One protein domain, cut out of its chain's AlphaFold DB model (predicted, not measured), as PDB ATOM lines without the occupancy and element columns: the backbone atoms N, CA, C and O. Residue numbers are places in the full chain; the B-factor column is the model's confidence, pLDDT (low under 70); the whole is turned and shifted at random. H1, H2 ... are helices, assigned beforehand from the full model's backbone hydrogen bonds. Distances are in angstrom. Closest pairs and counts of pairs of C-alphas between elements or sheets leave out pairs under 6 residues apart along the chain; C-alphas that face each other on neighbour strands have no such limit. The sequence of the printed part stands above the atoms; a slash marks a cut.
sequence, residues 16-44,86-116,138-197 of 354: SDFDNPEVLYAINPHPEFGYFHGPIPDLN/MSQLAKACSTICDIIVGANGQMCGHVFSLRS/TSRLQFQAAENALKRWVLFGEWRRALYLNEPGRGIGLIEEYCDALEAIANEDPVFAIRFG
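This is residues 16 to 44, 86 to 116 and 138 to 197 of the 354 residues of the protein "C2H2-type domain-containing protein" of Penicillium steckii (UniProt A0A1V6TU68). There is little regular structure: H2 and H4 meet steeply, H1 packs on H2, H5 folds back at H4's end, and loops within residues 25 to 44 and 86 to 116 reach the opposite end. The 120 printed residues include five named helices, H1 to H5, and no named strand: all helix, with 46 residues in named elements. It is compact, radius of gyration of the C-alphas 14.3 A, spanning 46 by 31 by 25 A.

H1, residues 21 to 24, begins at C-alpha (18.000, 22.899, -11.991). H2, 140 to 155, spans 22.3 A; H3 is 158 to 161; H4, 174 to 188, spans 21.1 A; H5, 190 to 196, ends at C-alpha (29.288, 16.413, -4.040).

Closest C-alphas: H1 touches H2, Val 23 to Asn 148, 4.7 A; H2 touches H4, Lys 151 to Tyr 178, 6.6 A, a steep tilt of 52 degrees, the same way; H3 is close to H2 but not clearly touching, Trp 159 to Trp 153, 5.5 A; H4 and H5 touch only at the corner, Ala 186 to Ala 193, 4.5 A. In H2, H4 and H5 every O i to N i+4 pair is within hydrogen-bond range.

The printed part has two cuts: C-alphas 44 and 86 are 7.4 A apart across the first, and C-alphas 116 and 138 are 13.9 A apart across the second. The H3 to H4 link is long. No printed residue is under 70 in pLDDT.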
ATOM      1  N   SER A  16      27.724  28.131 -10.212       96.94
ATOM      2  CA  SER A  16      26.398  28.329 -10.823       96.94
ATOM      3  C   SER A  16      26.190  27.523 -12.105       96.94
ATOM      4  O   SER A  16      25.052  27.191 -12.437       96.94
ATOM      5  N   ASP A  17      27.269  27.147 -12.795       97.12
ATOM      6  CA  ASP A  17      27.186  26.315 -13.995       97.12
ATOM      7  C   ASP A  17      26.797  24.866 -13.695       97.12
ATOM      8  O   ASP A  17      26.394  24.170 -14.627       97.12
ATOM      9  N   PHE A  18      26.897  24.425 -12.434       97.75
ATOM     10  CA  PHE A  18      26.601  23.062 -11.981       97.75
ATOM     11  C   PHE A  18      25.429  22.986 -10.993       97.75
ATOM     12  O   PHE A  18      24.592  22.093 -11.102       97.75
ATOM     13  N   ASP A  19      25.356  23.907 -10.029       96.50
ATOM     14  CA  ASP A  19      24.329  23.932  -8.975       96.50
ATOM     15  C   ASP A  19      23.082  24.698  -9.453       96.50
ATOM     16  O   ASP A  19      22.682  25.709  -8.880       96.50
ATOM     17  N   ASN A  20      22.495  24.239 -10.562       97.62
ATOM     18  CA  ASN A  20      21.262  24.787 -11.126       97.62
ATOM     19  C   ASN A  20      20.300  23.663 -11.568       97.62
ATOM     20  O   ASN A  20      20.748  22.550 -11.860       97.62
ATOM     21  N   PRO A  21      18.980  23.925 -11.642       98.25
ATOM     22  CA  PRO A  21      18.000  22.899 -11.991       98.25
ATOM     23  C   PRO A  21      18.228  22.241 -13.358       98.25
ATOM     24  O   PRO A  21      17.978  21.046 -13.491       98.25
ATOM     25  N   GLU A  22      18.725  22.975 -14.360       98.12
ATOM     26  CA  GLU A  22      18.931  22.415 -15.702       98.12
ATOM     27  C   GLU A  22      19.995  21.311 -15.715       98.12
ATOM     28  O   GLU A  22      19.868  20.348 -16.468       98.12
ATOM     29  N   VAL A  23      21.027  21.434 -14.874       98.25
ATOM     30  CA  VAL A  23      22.075  20.417 -14.710       98.25
ATOM     31  C   VAL A  23      21.645  19.336 -13.726       98.25
ATOM     32  O   VAL A  23      21.743  18.151 -14.035       98.25
ATOM     33  N   LEU A  24      21.137  19.712 -12.550       98.12
ATOM     34  CA  LEU A  24      20.778  18.748 -11.502       98.12
ATOM     35  C   LEU A  24      19.712  17.745 -11.968       98.12
ATOM     36  O   LEU A  24      19.765  16.570 -11.593       98.12
ATOM     37  N   TYR A  25      18.794  18.195 -12.827       98.25
ATOM     38  CA  TYR A  25      17.718  17.384 -13.395       98.25
ATOM     39  C   TYR A  25      17.926  17.050 -14.877       98.25
ATOM     40  O   TYR A  25      16.982  16.635 -15.547       98.25
ATOM     41  N   ALA A  26      19.148  17.206 -15.403       98.25
ATOM     42  CA  ALA A  26      19.453  16.820 -16.775       98.25
ATOM     43  C   ALA A  26      19.174  15.323 -16.992       98.25
ATOM     44  O   ALA A  26      19.647  14.469 -16.239       98.25
ATOM     45  N   ILE A  27      18.414  15.010 -18.041       97.69
ATOM     46  CA  ILE A  27      17.983  13.646 -18.365       97.69
ATOM     47  C   ILE A  27      18.894  13.001 -19.413       97.69
ATOM     48  O   ILE A  27      19.259  13.620 -20.415       97.69
ATOM     49  N   ASN A  28      19.232  11.730 -19.192       97.88
ATOM     50  CA  ASN A  28      19.949  10.883 -20.141       97.88
ATOM     51  C   ASN A  28      19.409   9.438 -20.040       97.88
ATOM     52  O   ASN A  28      19.466   8.869 -18.950       97.88
ATOM     53  N   PRO A  29      18.904   8.829 -21.130       98.12
ATOM     54  CA  PRO A  29      18.788   9.391 -22.476       98.12
ATOM     55  C   PRO A  29      17.793  10.557 -22.548       98.12
ATOM     56  O   PRO A  29      16.793  10.596 -21.836       98.12
ATOM     57  N   HIS A  30      18.068  11.511 -23.434       98.06
ATOM     58  CA  HIS A  30      17.148  12.601 -23.730       98.06
ATOM     59  C   HIS A  30      16.020  12.109 -24.648       98.06
ATOM     60  O   HIS A  30      16.321  11.461 -25.654       98.06
ATOM     61  N   PRO A  31      14.747  12.462 -24.390       97.38
ATOM     62  CA  PRO A  31      13.597  11.960 -25.145       97.38
ATOM     63  C   PRO A  31      13.665  12.302 -26.638       97.38
ATOM     64  O   PRO A  31      13.293  11.488 -27.474       97.38
ATOM     65  N   GLU A  32      14.186  13.481 -26.988       96.81
ATOM     66  CA  GLU A  32      14.316  13.910 -28.391       96.81
ATOM     67  C   GLU A  32      15.662  13.525 -29.033       96.81
ATOM     68  O   GLU A  32      15.745  13.211 -30.222       96.81
ATOM     69  N   PHE A  33      16.753  13.574 -28.261       97.25
ATOM     70  CA  PHE A  33      18.112  13.547 -28.812       97.25
ATOM     71  C   PHE A  33      18.825  12.211 -28.602       97.25
ATOM     72  O   PHE A  33      19.814  11.957 -29.294       97.25
ATOM     73  N   GLY A  34      18.320  11.361 -27.705       97.69
ATOM     74  CA  GLY A  34      18.934  10.101 -27.314       97.69
ATOM     75  C   GLY A  34      20.039  10.265 -26.271       97.69
ATOM     76  O   GLY A  34      20.023  11.187 -25.457       97.69
ATOM     77  N   TYR A  35      21.002   9.348 -26.283       98.31
ATOM     78  CA  TYR A  35      22.101   9.302 -25.322       98.31
ATOM     79  C   TYR A  35      23.153  10.383 -25.598       98.31
ATOM     80  O   TYR A  35      23.637  10.519 -26.726       98.31
ATOM     81  N   PHE A  36      23.552  11.102 -24.551       97.62
ATOM     82  CA  PHE A  36      24.701  12.013 -24.537       97.62
ATOM     83  C   PHE A  36      25.961  11.352 -23.965       97.62
ATOM     84  O   PHE A  36      27.076  11.711 -24.349       97.62
ATOM     85  N   HIS A  37      25.771  10.390 -23.064       97.56
ATOM     86  CA  HIS A  37      26.807   9.590 -22.419       97.56
ATOM     87  C   HIS A  37      26.245   8.220 -22.009       97.56
ATOM     88  O   HIS A  37      25.049   7.946 -22.158       97.56
ATOM     89  N   GLY A  38      27.123   7.372 -21.483       95.81
ATOM     90  CA  GLY A  38      26.817   6.018 -21.044       95.81
ATOM     91  C   GLY A  38      25.983   5.863 -19.781       95.81
ATOM     92  O   GLY A  38      25.846   6.816 -19.007       95.81
ATOM     93  N   PRO A  39      25.498   4.631 -19.539       97.62
ATOM     94  CA  PRO A  39      25.713   3.440 -20.373       97.62
ATOM     95  C   PRO A  39      24.756   3.346 -21.572       97.62
ATOM     96  O   PRO A  39      23.553   3.548 -21.429       97.62
ATOM     97  N   ILE A  40      25.289   3.031 -22.761       98.38
ATOM     98  CA  ILE A  40      24.507   2.898 -24.002       98.38
ATOM     99  C   ILE A  40      24.383   1.411 -24.363       98.38
ATOM    100  O   ILE A  40      25.407   0.769 -24.619       98.38
ATOM    101  N   PRO A  41      23.169   0.840 -24.419       98.00
ATOM    102  CA  PRO A  41      23.007  -0.579 -24.704       98.00
ATOM    103  C   PRO A  41      23.347  -0.910 -26.164       98.00
ATOM    104  O   PRO A  41      22.926  -0.207 -27.090       98.00
ATOM    105  N   ASP A  42      24.079  -2.011 -26.362       97.94
ATOM    106  CA  ASP A  42      24.213  -2.691 -27.654       97.94
ATOM    107  C   ASP A  42      23.213  -3.847 -27.707       97.94
ATOM    108  O   ASP A  42      23.494  -4.962 -27.270       97.94
ATOM    109  N   LEU A  43      22.008  -3.560 -28.203       97.56
ATOM    110  CA  LEU A  43      20.947  -4.563 -28.324       97.56
ATOM    111  C   LEU A  43      21.150  -5.496 -29.525       97.56
ATOM    112  O   LEU A  43      20.381  -6.439 -29.700       97.56
ATOM    113  N   ASN A  44      22.162  -5.253 -30.364       97.50
ATOM    114  CA  ASN A  44      22.427  -6.040 -31.567       97.50
ATOM    115  C   ASN A  44      23.917  -6.384 -31.679       97.50
ATOM    116  O   ASN A  44      24.564  -6.048 -32.687       97.50
ATOM    117  N   MET A  86      18.000  -0.026 -32.667       98.00
ATOM    118  CA  MET A  86      19.275   0.583 -32.286       98.00
ATOM    119  C   MET A  86      19.058   1.792 -31.370       98.00
ATOM    120  O   MET A  86      18.098   2.548 -31.541       98.00
ATOM    121  N   SER A  87      19.997   2.023 -30.456       98.06
ATOM    122  CA  SER A  87      19.997   3.182 -29.565       98.06
ATOM    123  C   SER A  87      20.184   4.481 -30.353       98.06
ATOM    124  O   SER A  87      20.981   4.561 -31.289       98.06
ATOM    125  N   GLN A  88      19.482   5.542 -29.968       97.56
ATOM    126  CA  GLN A  88      19.714   6.865 -30.543       97.56
ATOM    127  C   GLN A  88      20.891   7.528 -29.824       97.56
ATOM    128  O   GLN A  88      20.827   7.760 -28.621       97.56
ATOM    129  N   LEU A  89      21.961   7.845 -30.553       96.69
ATOM    130  CA  LEU A  89      23.090   8.614 -30.031       96.69
ATOM    131  C   LEU A  89      22.972  10.073 -30.475       96.69
ATOM    132  O   LEU A  89      22.840  10.364 -31.671       96.69
ATOM    133  N   ALA A  90      23.070  10.997 -29.526       95.94
ATOM    134  CA  ALA A  90      23.061  12.419 -29.818       95.94
ATOM    135  C   ALA A  90      24.288  12.836 -30.649       95.94
ATOM    136  O   ALA A  90      25.370  12.252 -30.588       95.94
ATOM    137  N   LYS A  91      24.151  13.908 -31.441       94.12
ATOM    138  CA  LYS A  91      25.263  14.417 -32.270       94.12
ATOM    139  C   LYS A  91      26.364  15.062 -31.439       94.12
ATOM    140  O   LYS A  91      27.528  15.036 -31.852       94.12
ATOM    141  N   ALA A  92      25.960  15.713 -30.353       92.69
ATOM    142  CA  ALA A  92      26.827  16.168 -29.285       92.69
ATOM    143  C   ALA A  92      26.751  15.112 -28.189       92.69
ATOM    144  O   ALA A  92      25.700  14.942 -27.600       92.69
ATOM    145  N   CYS A  93      27.829  14.377 -27.979       92.25
ATOM    146  CA  CYS A  93      27.958  13.371 -26.934       92.25
ATOM    147  C   CYS A  93      29.384  13.444 -26.378       92.25
ATOM    148  O   CYS A  93      30.219  14.193 -26.920       92.25
ATOM    149  N   SER A  94      29.664  12.662 -25.335       92.88
ATOM    150  CA  SER A  94      31.033  12.403 -24.889       92.88
ATOM    151  C   SER A  94      31.891  11.932 -26.077       92.88
ATOM    152  O   SER A  94      31.392  11.396 -27.071       92.88
ATOM    153  N   THR A  95      33.202  12.153 -26.017       95.00
ATOM    154  CA  THR A  95      34.144  11.572 -26.988       95.00
ATOM    155  C   THR A  95      34.707  10.233 -26.506       95.00
ATOM    156  O   THR A  95      35.779   9.806 -26.938       95.00
ATOM    157  N   ILE A  96      33.969   9.571 -25.615       97.00
ATOM    158  CA  ILE A  96      34.272   8.267 -25.036       97.00
ATOM    159  C   ILE A  96      33.241   7.280 -25.581       97.00
ATOM    160  O   ILE A  96      32.059   7.593 -25.714       97.00
ATOM    161  N   CYS A  97      33.685   6.090 -25.977       98.00
ATOM    162  CA  CYS A  97      32.775   5.059 -26.455       98.00
ATOM    163  C   CYS A  97      32.046   4.408 -25.278       98.00
ATOM    164  O   CYS A  97      32.545   3.470 -24.661       98.00
ATOM    165  N   ASP A  98      30.835   4.876 -25.021       97.94
ATOM    166  CA  ASP A  98      30.017   4.443 -23.891       97.94
ATOM    167  C   ASP A  98      29.087   3.251 -24.213       97.94
ATOM    168  O   ASP A  98      28.092   3.006 -23.529       97.94
ATOM    169  N   ILE A  99      29.390   2.502 -25.279       98.56
ATOM    170  CA  ILE A  99      28.636   1.300 -25.663       98.56
ATOM    171  C   ILE A  99      28.949   0.159 -24.697       98.56
ATOM    172  O   ILE A  99      30.123  -0.167 -24.512       98.56
ATOM    173  N   ILE A 100      27.923  -0.479 -24.133       98.50
ATOM    174  CA  ILE A 100      28.054  -1.704 -23.336       98.50
ATOM    175  C   ILE A 100      28.573  -2.839 -24.232       98.50
ATOM    176  O   ILE A 100      27.992  -3.134 -25.272       98.50
ATOM    177  N   VAL A 101      29.667  -3.482 -23.823       97.38
ATOM    178  CA  VAL A 101      30.327  -4.583 -24.552       97.38
ATOM    179  C   VAL A 101      30.326  -5.911 -23.793       97.38
ATOM    180  O   VAL A 101      30.687  -6.934 -24.370       97.38
ATOM    181  N   GLY A 102      29.945  -5.908 -22.513       90.69
ATOM    182  CA  GLY A 102      29.931  -7.088 -21.649       90.69
ATOM    183  C   GLY A 102      28.638  -7.217 -20.844       90.69
ATOM    184  O   GLY A 102      27.951  -6.231 -20.588       90.69
ATOM    185  N   ALA A 103      28.327  -8.441 -20.410       90.94
ATOM    186  CA  ALA A 103      27.108  -8.752 -19.652       90.94
ATOM    187  C   ALA A 103      27.035  -8.058 -18.275       90.94
ATOM    188  O   ALA A 103      25.957  -7.879 -17.726       90.94
ATOM    189  N   ASN A 104      28.175  -7.631 -17.729       94.19
ATOM    190  CA  ASN A 104      28.285  -6.906 -16.460       94.19
ATOM    191  C   ASN A 104      28.082  -5.383 -16.595       94.19
ATOM    192  O   ASN A 104      28.436  -4.640 -15.684       94.19
ATOM    193  N   GLY A 105      27.598  -4.898 -17.744       94.69
ATOM    194  CA  GLY A 105      27.450  -3.464 -18.000       94.69
ATOM    195  C   GLY A 105      28.771  -2.738 -18.285       94.69
ATOM    196  O   GLY A 105      28.794  -1.509 -18.313       94.69
ATOM    197  N   GLN A 106      29.872  -3.465 -18.509       96.75
ATOM    198  CA  GLN A 106      31.144  -2.866 -18.908       96.75
ATOM    199  C   GLN A 106      31.015  -2.191 -20.278       96.75
ATOM    200  O   GLN A 106      30.570  -2.805 -21.249       96.75
ATOM    201  N   MET A 107      31.446  -0.936 -20.361       98.00
ATOM    202  CA  MET A 107      31.436  -0.119 -21.571       98.00
ATOM    203  C   MET A 107      32.766  -0.171 -22.320       98.00
ATOM    204  O   MET A 107      33.809  -0.471 -21.748       98.00
ATOM    205  N   CYS A 108      32.764   0.155 -23.611       98.19
ATOM    206  CA  CYS A 108      33.951   0.094 -24.459       98.19
ATOM    207  C   CYS A 108      35.093   0.996 -23.952       98.19
ATOM    208  O   CYS A 108      36.223   0.525 -23.836       98.19
ATOM    209  N   GLY A 109      34.824   2.265 -23.647       97.06
ATOM    210  CA  GLY A 109      35.769   3.215 -23.045       97.06
ATOM    211  C   GLY A 109      36.853   3.777 -23.970       97.06
ATOM    212  O   GLY A 109      37.675   4.582 -23.545       97.06
ATOM    213  N   HIS A 110      36.862   3.416 -25.259       97.38
ATOM    214  CA  HIS A 110      37.792   4.031 -26.212       97.38
ATOM    215  C   HIS A 110      37.590   5.550 -26.279       97.38
ATOM    216  O   HIS A 110      36.472   6.021 -26.482       97.38
ATOM    217  N   VAL A 111      38.687   6.297 -26.167       96.69
ATOM    218  CA  VAL A 111      38.699   7.764 -26.182       96.69
ATOM    219  C   VAL A 111      39.083   8.280 -27.565       96.69
ATOM    220  O   VAL A 111      39.988   7.750 -28.214       96.69
ATOM    221  N   PHE A 112      38.420   9.344 -28.017       96.31
ATOM    222  CA  PHE A 112      38.676   9.976 -29.308       96.31
ATOM    223  C   PHE A 112      38.909  11.477 -29.154       96.31
ATOM    224  O   PHE A 112      38.181  12.166 -28.450       96.31
ATOM    225  N   SER A 113      39.880  12.016 -29.890       93.75
ATOM    226  CA  SER A 113      40.064  13.469 -30.014       93.75
ATOM    227  C   SER A 113      39.074  14.104 -30.995       93.75
ATOM    228  O   SER A 113      38.758  15.285 -30.896       93.75
ATOM    229  N   LEU A 114      38.566  13.320 -31.954       93.25
ATOM    230  CA  LEU A 114      37.666  13.777 -33.009       93.25
ATOM    231  C   LEU A 114      36.377  12.952 -33.032       93.25
ATOM    232  O   LEU A 114      36.402  11.719 -33.068       93.25
ATOM    233  N   ARG A 115      35.231  13.639 -33.140       92.19
ATOM    234  CA  ARG A 115      33.913  12.994 -33.279       92.19
ATOM    235  C   ARG A 115      33.806  12.124 -34.536       92.19
ATOM    236  O   ARG A 115      33.092  11.126 -34.525       92.19
ATOM    237  N   SER A 116      34.498  12.471 -35.623       94.12
ATOM    238  CA  SER A 116      34.533  11.656 -36.847       94.12
ATOM    239  C   SER A 116      35.166  10.283 -36.601       94.12
ATOM    240  O   SER A 116      34.605   9.274 -37.034       94.12
ATOM    241  N   THR A 138      24.434  20.218 -35.399       93.50
ATOM    242  CA  THR A 138      23.871  20.102 -34.046       93.50
ATOM    243  C   THR A 138      23.120  21.395 -33.731       93.50
ATOM    244  O   THR A 138      23.661  22.478 -33.958       93.50
ATOM    245  N   SER A 139      21.878  21.296 -33.255       95.94
ATOM    246  CA  SER A 139      21.117  22.472 -32.823       95.94
ATOM    247  C   SER A 139      21.702  23.037 -31.524       95.94
ATOM    248  O   SER A 139      22.346  22.319 -30.757       95.94
ATOM    249  N   ARG A 140      21.464  24.326 -31.250       96.62
ATOM    250  CA  ARG A 140      21.892  24.949 -29.987       96.62
ATOM    251  C   ARG A 140      21.270  24.247 -28.773       96.62
ATOM    252  O   ARG A 140      21.979  23.990 -27.811       96.62
ATOM    253  N   LEU A 141      19.990  23.878 -28.866       97.19
ATOM    254  CA  LEU A 141      19.273  23.150 -27.813       97.19
ATOM    255  C   LEU A 141      19.903  21.782 -27.530       97.19
ATOM    256  O   LEU A 141      20.144  21.448 -26.378       97.19
ATOM    257  N   GLN A 142      20.252  21.021 -28.574       97.06
ATOM    258  CA  GLN A 142      20.926  19.733 -28.399       97.06
ATOM    259  C   GLN A 142      22.302  19.897 -27.749       97.06
ATOM    260  O   GLN A 142      22.713  19.046 -26.967       97.06
ATOM    261  N   PHE A 143      23.029  20.963 -28.090       96.19
ATOM    262  CA  PHE A 143      24.327  21.243 -27.486       96.19
ATOM    263  C   PHE A 143      24.193  21.581 -25.996       96.19
ATOM    264  O   PHE A 143      24.861  20.948 -25.190       96.19
ATOM    265  N   GLN A 144      23.274  22.479 -25.631       97.31
ATOM    266  CA  GLN A 144      23.004  22.829 -24.232       97.31
ATOM    267  C   GLN A 144      22.547  21.608 -23.420       97.31
ATOM    268  O   GLN A 144      23.061  21.363 -22.332       97.31
ATOM    269  N   ALA A 145      21.641  20.790 -23.966       98.12
ATOM    270  CA  ALA A 145      21.199  19.559 -23.313       98.12
ATOM    271  C   ALA A 145      22.356  18.562 -23.109       98.12
ATOM    272  O   ALA A 145      22.466  17.960 -22.042       98.12
ATOM    273  N   ALA A 146      23.248  18.426 -24.098       97.12
ATOM    274  CA  ALA A 146      24.427  17.572 -23.988       97.12
ATOM    275  C   ALA A 146      25.411  18.071 -22.920       97.12
ATOM    276  O   ALA A 146      25.926  17.265 -22.146       97.12
ATOM    277  N   GLU A 147      25.667  19.380 -22.859       97.31
ATOM    278  CA  GLU A 147      26.515  19.977 -21.823       97.31
ATOM    279  C   GLU A 147      25.920  19.770 -20.432       97.31
ATOM    280  O   GLU A 147      26.620  19.292 -19.543       97.31
ATOM    281  N   ASN A 148      24.624  20.039 -20.250       98.44
ATOM    282  CA  ASN A 148      23.953  19.854 -18.963       98.44
ATOM    283  C   ASN A 148      23.986  18.385 -18.509       98.44
ATOM    284  O   ASN A 148      24.302  18.109 -17.351       98.44
ATOM    285  N   ALA A 149      23.749  17.439 -19.424       98.38
ATOM    286  CA  ALA A 149      23.849  16.012 -19.127       98.38
ATOM    287  C   ALA A 149      25.278  15.591 -18.745       98.38
ATOM    288  O   ALA A 149      25.466  14.896 -17.750       98.38
ATOM    289  N   LEU A 150      26.305  16.051 -19.473       97.88
ATOM    290  CA  LEU A 150      27.703  15.751 -19.140       97.88
ATOM    291  C   LEU A 150      28.134  16.375 -17.810       97.88
ATOM    292  O   LEU A 150      28.763  15.695 -17.000       97.88
ATOM    293  N   LYS A 151      27.766  17.635 -17.547       98.38
ATOM    294  CA  LYS A 151      28.012  18.297 -16.257       98.38
ATOM    295  C   LYS A 151      27.403  17.490 -15.116       98.38
ATOM    296  O   LYS A 151      28.096  17.215 -14.141       98.38
ATOM    297  N   ARG A 152      26.149  17.046 -15.261       98.44
ATOM    298  CA  ARG A 152      25.476  16.187 -14.279       98.44
ATOM    299  C   ARG A 152      26.232  14.874 -14.071       98.44
ATOM    300  O   ARG A 152      26.479  14.476 -12.933       98.44
ATOM    301  N   TRP A 153      26.610  14.212 -15.160       98.06
ATOM    302  CA  TRP A 153      27.300  12.923 -15.135       98.06
ATOM    303  C   TRP A 153      28.633  12.984 -14.376       98.06
ATOM    304  O   TRP A 153      28.960  12.075 -13.602       98.06
ATOM    305  N   VAL A 154      29.379  14.079 -14.549       98.25
ATOM    306  CA  VAL A 154      30.615  14.349 -13.803       98.25
ATOM    307  C   VAL A 154      30.313  14.734 -12.350       98.25
ATOM    308  O   VAL A 154      30.896  14.142 -11.441       98.25
ATOM    309  N   LEU A 155      29.373  15.659 -12.122       98.44
ATOM    310  CA  LEU A 155      29.001  16.181 -10.799       98.44
ATOM    311  C   LEU A 155      28.586  15.070  -9.825       98.44
ATOM    312  O   LEU A 155      29.066  15.022  -8.696       98.44
ATOM    313  N   PHE A 156      27.746  14.129 -10.263       97.94
ATOM    314  CA  PHE A 156      27.305  12.998  -9.432       97.94
ATOM    315  C   PHE A 156      28.297  11.824  -9.412       97.94
ATOM    316  O   PHE A 156      28.016  10.750  -8.866       97.94
ATOM    317  N   GLY A 157      29.472  11.994 -10.022       96.44
ATOM    318  CA  GLY A 157      30.520  10.982 -10.060       96.44
ATOM    319  C   GLY A 157      30.107   9.690 -10.766       96.44
ATOM    320  O   GLY A 157      30.698   8.640 -10.517       96.44
ATOM    321  N   GLU A 158      29.072   9.724 -11.601       96.38
ATOM    322  CA  GLU A 158      28.643   8.579 -12.407       96.38
ATOM    323  C   GLU A 158      29.705   8.274 -13.471       96.38
ATOM    324  O   GLU A 158      30.112   7.122 -13.619       96.38
ATOM    325  N   TRP A 159      30.257   9.315 -14.108       96.31
ATOM    326  CA  TRP A 159      31.378   9.195 -15.044       96.31
ATOM    327  C   TRP A 159      32.566   8.473 -14.413       96.31
ATOM    328  O   TRP A 159      33.135   7.581 -15.039       96.31
ATOM    329  N   ARG A 160      32.941   8.821 -13.173       95.75
ATOM    330  CA  ARG A 160      34.142   8.260 -12.542       95.75
ATOM    331  C   ARG A 160      33.954   6.847 -11.994       95.75
ATOM    332  O   ARG A 160      34.927   6.124 -11.824       95.75
ATOM    333  N   ARG A 161      32.703   6.452 -11.742       95.38
ATOM    334  CA  ARG A 161      32.322   5.110 -11.273       95.38
ATOM    335  C   ARG A 161      31.936   4.162 -12.406       95.38
ATOM    336  O   ARG A 161      31.778   2.970 -12.167       95.38
ATOM    337  N   ALA A 162      31.787   4.671 -13.626       95.88
ATOM    338  CA  ALA A 162      31.490   3.867 -14.801       95.88
ATOM    339  C   ALA A 162      32.536   2.761 -15.022       95.88
ATOM    340  O   ALA A 162      33.736   2.985 -14.853       95.88
ATOM    341  N   LEU A 163      32.087   1.575 -15.431       95.94
ATOM    342  CA  LEU A 163      32.959   0.435 -15.697       95.94
ATOM    343  C   LEU A 163      33.370   0.430 -17.171       95.94
ATOM    344  O   LEU A 163      32.541   0.144 -18.031       95.94
ATOM    345  N   TYR A 164      34.640   0.706 -17.472       96.19
ATOM    346  CA  TYR A 164      35.163   0.663 -18.839       96.19
ATOM    347  C   TYR A 164      36.086  -0.536 -19.062       96.19
ATOM    348  O   TYR A 164      36.832  -0.955 -18.179       96.19
ATOM    349  N   LEU A 165      36.036  -1.097 -20.269       95.75
ATOM    350  CA  LEU A 165      36.982  -2.095 -20.763       95.75
ATOM    351  C   LEU A 165      38.318  -1.442 -21.113       95.75
ATOM    352  O   LEU A 165      39.377  -1.966 -20.779       95.75
ATOM    353  N   ASN A 166      38.264  -0.297 -21.794       95.12
ATOM    354  CA  ASN A 166      39.430   0.511 -22.116       95.12
ATOM    355  C   ASN A 166      39.351   1.770 -21.267       95.12
ATOM    356  O   ASN A 166      38.527   2.637 -21.530       95.12
ATOM    357  N   GLU A 167      40.157   1.831 -20.217       94.31
ATOM    358  CA  GLU A 167      39.998   2.876 -19.217       94.31
ATOM    359  C   GLU A 167      40.364   4.264 -19.779       94.31
ATOM    360  O   GLU A 167      41.492   4.437 -20.252       94.31
ATOM    361  N   PRO A 168      39.457   5.265 -19.727       93.94
ATOM    362  CA  PRO A 168      39.675   6.565 -20.359       93.94
ATOM    363  C   PRO A 168      40.619   7.490 -19.569       93.94
ATOM    364  O   PRO A 168      40.839   8.633 -19.971       93.94
ATOM    365  N   GLY A 169      41.181   7.023 -18.450       93.25
ATOM    366  CA  GLY A 169      42.051   7.818 -17.584       93.25
ATOM    367  C   GLY A 169      41.313   9.021 -16.996       93.25
ATOM    368  O   GLY A 169      40.160   8.899 -16.593       93.25
ATOM    369  N   ARG A 170      41.958  10.196 -16.976       92.75
ATOM    370  CA  ARG A 170      41.360  11.447 -16.465       92.75
ATOM    371  C   ARG A 170      40.161  11.948 -17.285       92.75
ATOM    372  O   ARG A 170      39.446  12.819 -16.808       92.75
ATOM    373  N   GLY A 171      39.908  11.387 -18.466       89.50
ATOM    374  CA  GLY A 171      38.955  11.926 -19.435       89.50
ATOM    375  C   GLY A 171      39.657  12.756 -20.509       89.50
ATOM    376  O   GLY A 171      40.882  12.805 -20.571       89.50
ATOM    377  N   ILE A 172      38.872  13.355 -21.405       91.69
ATOM    378  CA  ILE A 172      39.357  14.281 -22.435       91.69
ATOM    379  C   ILE A 172      38.292  15.349 -22.700       91.69
ATOM    380  O   ILE A 172      37.089  15.077 -22.613       91.69
ATOM    381  N   GLY A 173      38.726  16.550 -23.086       91.19
ATOM    382  CA  GLY A 173      37.832  17.624 -23.517       91.19
ATOM    383  C   GLY A 173      36.922  18.090 -22.382       91.19
ATOM    384  O   GLY A 173      37.393  18.303 -21.273       91.19
ATOM    385  N   LEU A 174      35.616  18.204 -22.649       93.44
ATOM    386  CA  LEU A 174      34.649  18.750 -21.685       93.44
ATOM    387  C   LEU A 174      34.595  17.979 -20.360       93.44
ATOM    388  O   LEU A 174      34.360  18.580 -19.322       93.44
ATOM    389  N   ILE A 175      34.811  16.660 -20.373       95.69
ATOM    390  CA  ILE A 175      34.798  15.871 -19.131       95.69
ATOM    391  C   ILE A 175      35.967  16.275 -18.232       95.69
ATOM    392  O   ILE A 175      35.762  16.467 -17.038       95.69
ATOM    393  N   GLU A 176      37.165  16.412 -18.805       95.06
ATOM    394  CA  GLU A 176      38.359  16.838 -18.067       95.06
ATOM    395  C   GLU A 176      38.187  18.272 -17.554       95.06
ATOM    396  O   GLU A 176      38.339  18.513 -16.361       95.06
ATOM    397  N   GLU A 177      37.730  19.187 -18.414       95.56
ATOM    398  CA  GLU A 177      37.460  20.582 -18.046       95.56
ATOM    399  C   GLU A 177      36.446  20.702 -16.897       95.56
ATOM    400  O   GLU A 177      36.666  21.447 -15.942       95.56
ATOM    401  N   TYR A 178      35.347  19.943 -16.947       97.44
ATOM    402  CA  TYR A 178      34.357  19.946 -15.871       97.44
ATOM    403  C   TYR A 178      34.896  19.317 -14.587       97.44
ATOM    404  O   TYR A 178      34.576  19.808 -13.508       97.44
ATOM    405  N   CYS A 179      35.711  18.262 -14.674       97.50
ATOM    406  CA  CYS A 179      36.342  17.676 -13.493       97.50
ATOM    407  C   CYS A 179      37.305  18.669 -12.826       97.50
ATOM    408  O   CYS A 179      37.213  18.855 -11.615       97.50
ATOM    409  N   ASP A 180      38.183  19.325 -13.596       97.06
ATOM    410  CA  ASP A 180      39.125  20.329 -13.079       97.06
ATOM    411  C   ASP A 180      38.366  21.492 -12.408       97.06
ATOM    412  O   ASP A 180      38.696  21.887 -11.287       97.06
ATOM    413  N   ALA A 181      37.296  21.991 -13.040       97.50
ATOM    414  CA  ALA A 181      36.463  23.053 -12.476       97.50
ATOM    415  C   ALA A 181      35.770  22.630 -11.170       97.50
ATOM    416  O   ALA A 181      35.769  23.380 -10.198       97.50
ATOM    417  N   LEU A 182      35.197  21.426 -11.122       98.31
ATOM    418  CA  LEU A 182      34.504  20.919  -9.935       98.31
ATOM    419  C   LEU A 182      35.450  20.677  -8.755       98.31
ATOM    420  O   LEU A 182      35.076  20.949  -7.616       98.31
ATOM    421  N   GLU A 183      36.670  20.199  -9.010       98.00
ATOM    422  CA  GLU A 183      37.697  20.044  -7.974       98.00
ATOM    423  C   GLU A 183      38.167  21.405  -7.448       98.00
ATOM    424  O   GLU A 183      38.296  21.573  -6.236       98.00
ATOM    425  N   ALA A 184      38.347  22.399  -8.325       97.88
ATOM    426  CA  ALA A 184      38.647  23.769  -7.911       97.88
ATOM    427  C   ALA A 184      37.524  24.358  -7.036       97.88
ATOM    428  O   ALA A 184      37.795  24.838  -5.936       97.88
ATOM    429  N   ILE A 185      36.263  24.227  -7.463       98.00
ATOM    430  CA  ILE A 185      35.093  24.687  -6.697       98.00
ATOM    431  C   ILE A 185      35.021  23.985  -5.335       98.00
ATOM    432  O   ILE A 185      34.808  24.640  -4.319       98.00
ATOM    433  N   ALA A 186      35.217  22.665  -5.281       98.12
ATOM    434  CA  ALA A 186      35.181  21.919  -4.025       98.12
ATOM    435  C   ALA A 186      36.319  22.309  -3.065       98.12
ATOM    436  O   ALA A 186      36.136  22.266  -1.851       98.12
ATOM    437  N   ASN A 187      37.481  22.712  -3.580       98.19
ATOM    438  CA  ASN A 187      38.575  23.207  -2.742       98.19
ATOM    439  C   ASN A 187      38.264  24.578  -2.118       98.19
ATOM    440  O   ASN A 187      38.713  24.856  -1.008       98.19
ATOM    441  N   GLU A 188      37.507  25.424  -2.818       98.06
ATOM    442  CA  GLU A 188      37.148  26.775  -2.366       98.06
ATOM    443  C   GLU A 188      35.868  26.809  -1.513       98.06
ATOM    444  O   GLU A 188      35.713  27.687  -0.662       98.06
ATOM    445  N   ASP A 189      34.959  25.852  -1.709       98.00
ATOM    446  CA  ASP A 189      33.634  25.820  -1.091       98.00
ATOM    447  C   ASP A 189      33.404  24.517  -0.298       98.00
ATOM    448  O   ASP A 189      32.995  23.490  -0.859       98.00
ATOM    449  N   PRO A 190      33.590  24.547   1.038       98.00
ATOM    450  CA  PRO A 190      33.371  23.383   1.889       98.00
ATOM    451  C   PRO A 190      31.938  22.839   1.842       98.00
ATOM    452  O   PRO A 190      31.738  21.635   1.986       98.00
ATOM    453  N   VAL A 191      30.929  23.692   1.628       97.88
ATOM    454  CA  VAL A 191      29.526  23.251   1.544       97.88
ATOM    455  C   VAL A 191      29.312  22.453   0.260       97.88
ATOM    456  O   VAL A 191      28.662  21.406   0.279       97.88
ATOM    457  N   PHE A 192      29.900  22.911  -0.846       97.69
ATOM    458  CA  PHE A 192      29.899  22.178  -2.108       97.69
ATOM    459  C   PHE A 192      30.634  20.836  -1.986       97.69
ATOM    460  O   PHE A 192      30.090  19.799  -2.373       97.69
ATOM    461  N   ALA A 193      31.826  20.839  -1.382       98.00
ATOM    462  CA  ALA A 193      32.623  19.637  -1.152       98.00
ATOM    463  C   ALA A 193      31.897  18.591  -0.298       98.00
ATOM    464  O   ALA A 193      31.932  17.405  -0.619       98.00
ATOM    465  N   ILE A 194      31.200  19.012   0.762       98.12
ATOM    466  CA  ILE A 194      30.390  18.111   1.594       98.12
ATOM    467  C   ILE A 194      29.259  17.482   0.769       98.12
ATOM    468  O   ILE A 194      28.950  16.304   0.944       98.12
ATOM    469  N   ARG A 195      28.645  18.248  -0.140       97.38
ATOM    470  CA  ARG A 195      27.495  17.792  -0.930       97.38
ATOM    471  C   ARG A 195      27.875  16.841  -2.064       97.38
ATOM    472  O   ARG A 195      27.165  15.863  -2.285       97.38
ATOM    473  N   PHE A 196      28.948  17.128  -2.800       97.44
ATOM    474  CA  PHE A 196      29.288  16.413  -4.040       97.44
ATOM    475  C   PHE A 196      30.618  15.643  -3.983       97.44
ATOM    476  O   PHE A 196      30.894  14.800  -4.843       97.44
ATOM    477  N   GLY A 197      31.424  15.875  -2.947       97.62
ATOM    478  CA  GLY A 197      32.777  15.350  -2.802       97.62
ATOM    479  C   GLY A 197      33.846  16.308  -3.333       97.62
ATOM    480  O   GLY A 197      33.555  17.374  -3.866       97.62
TER     481      GLY A 197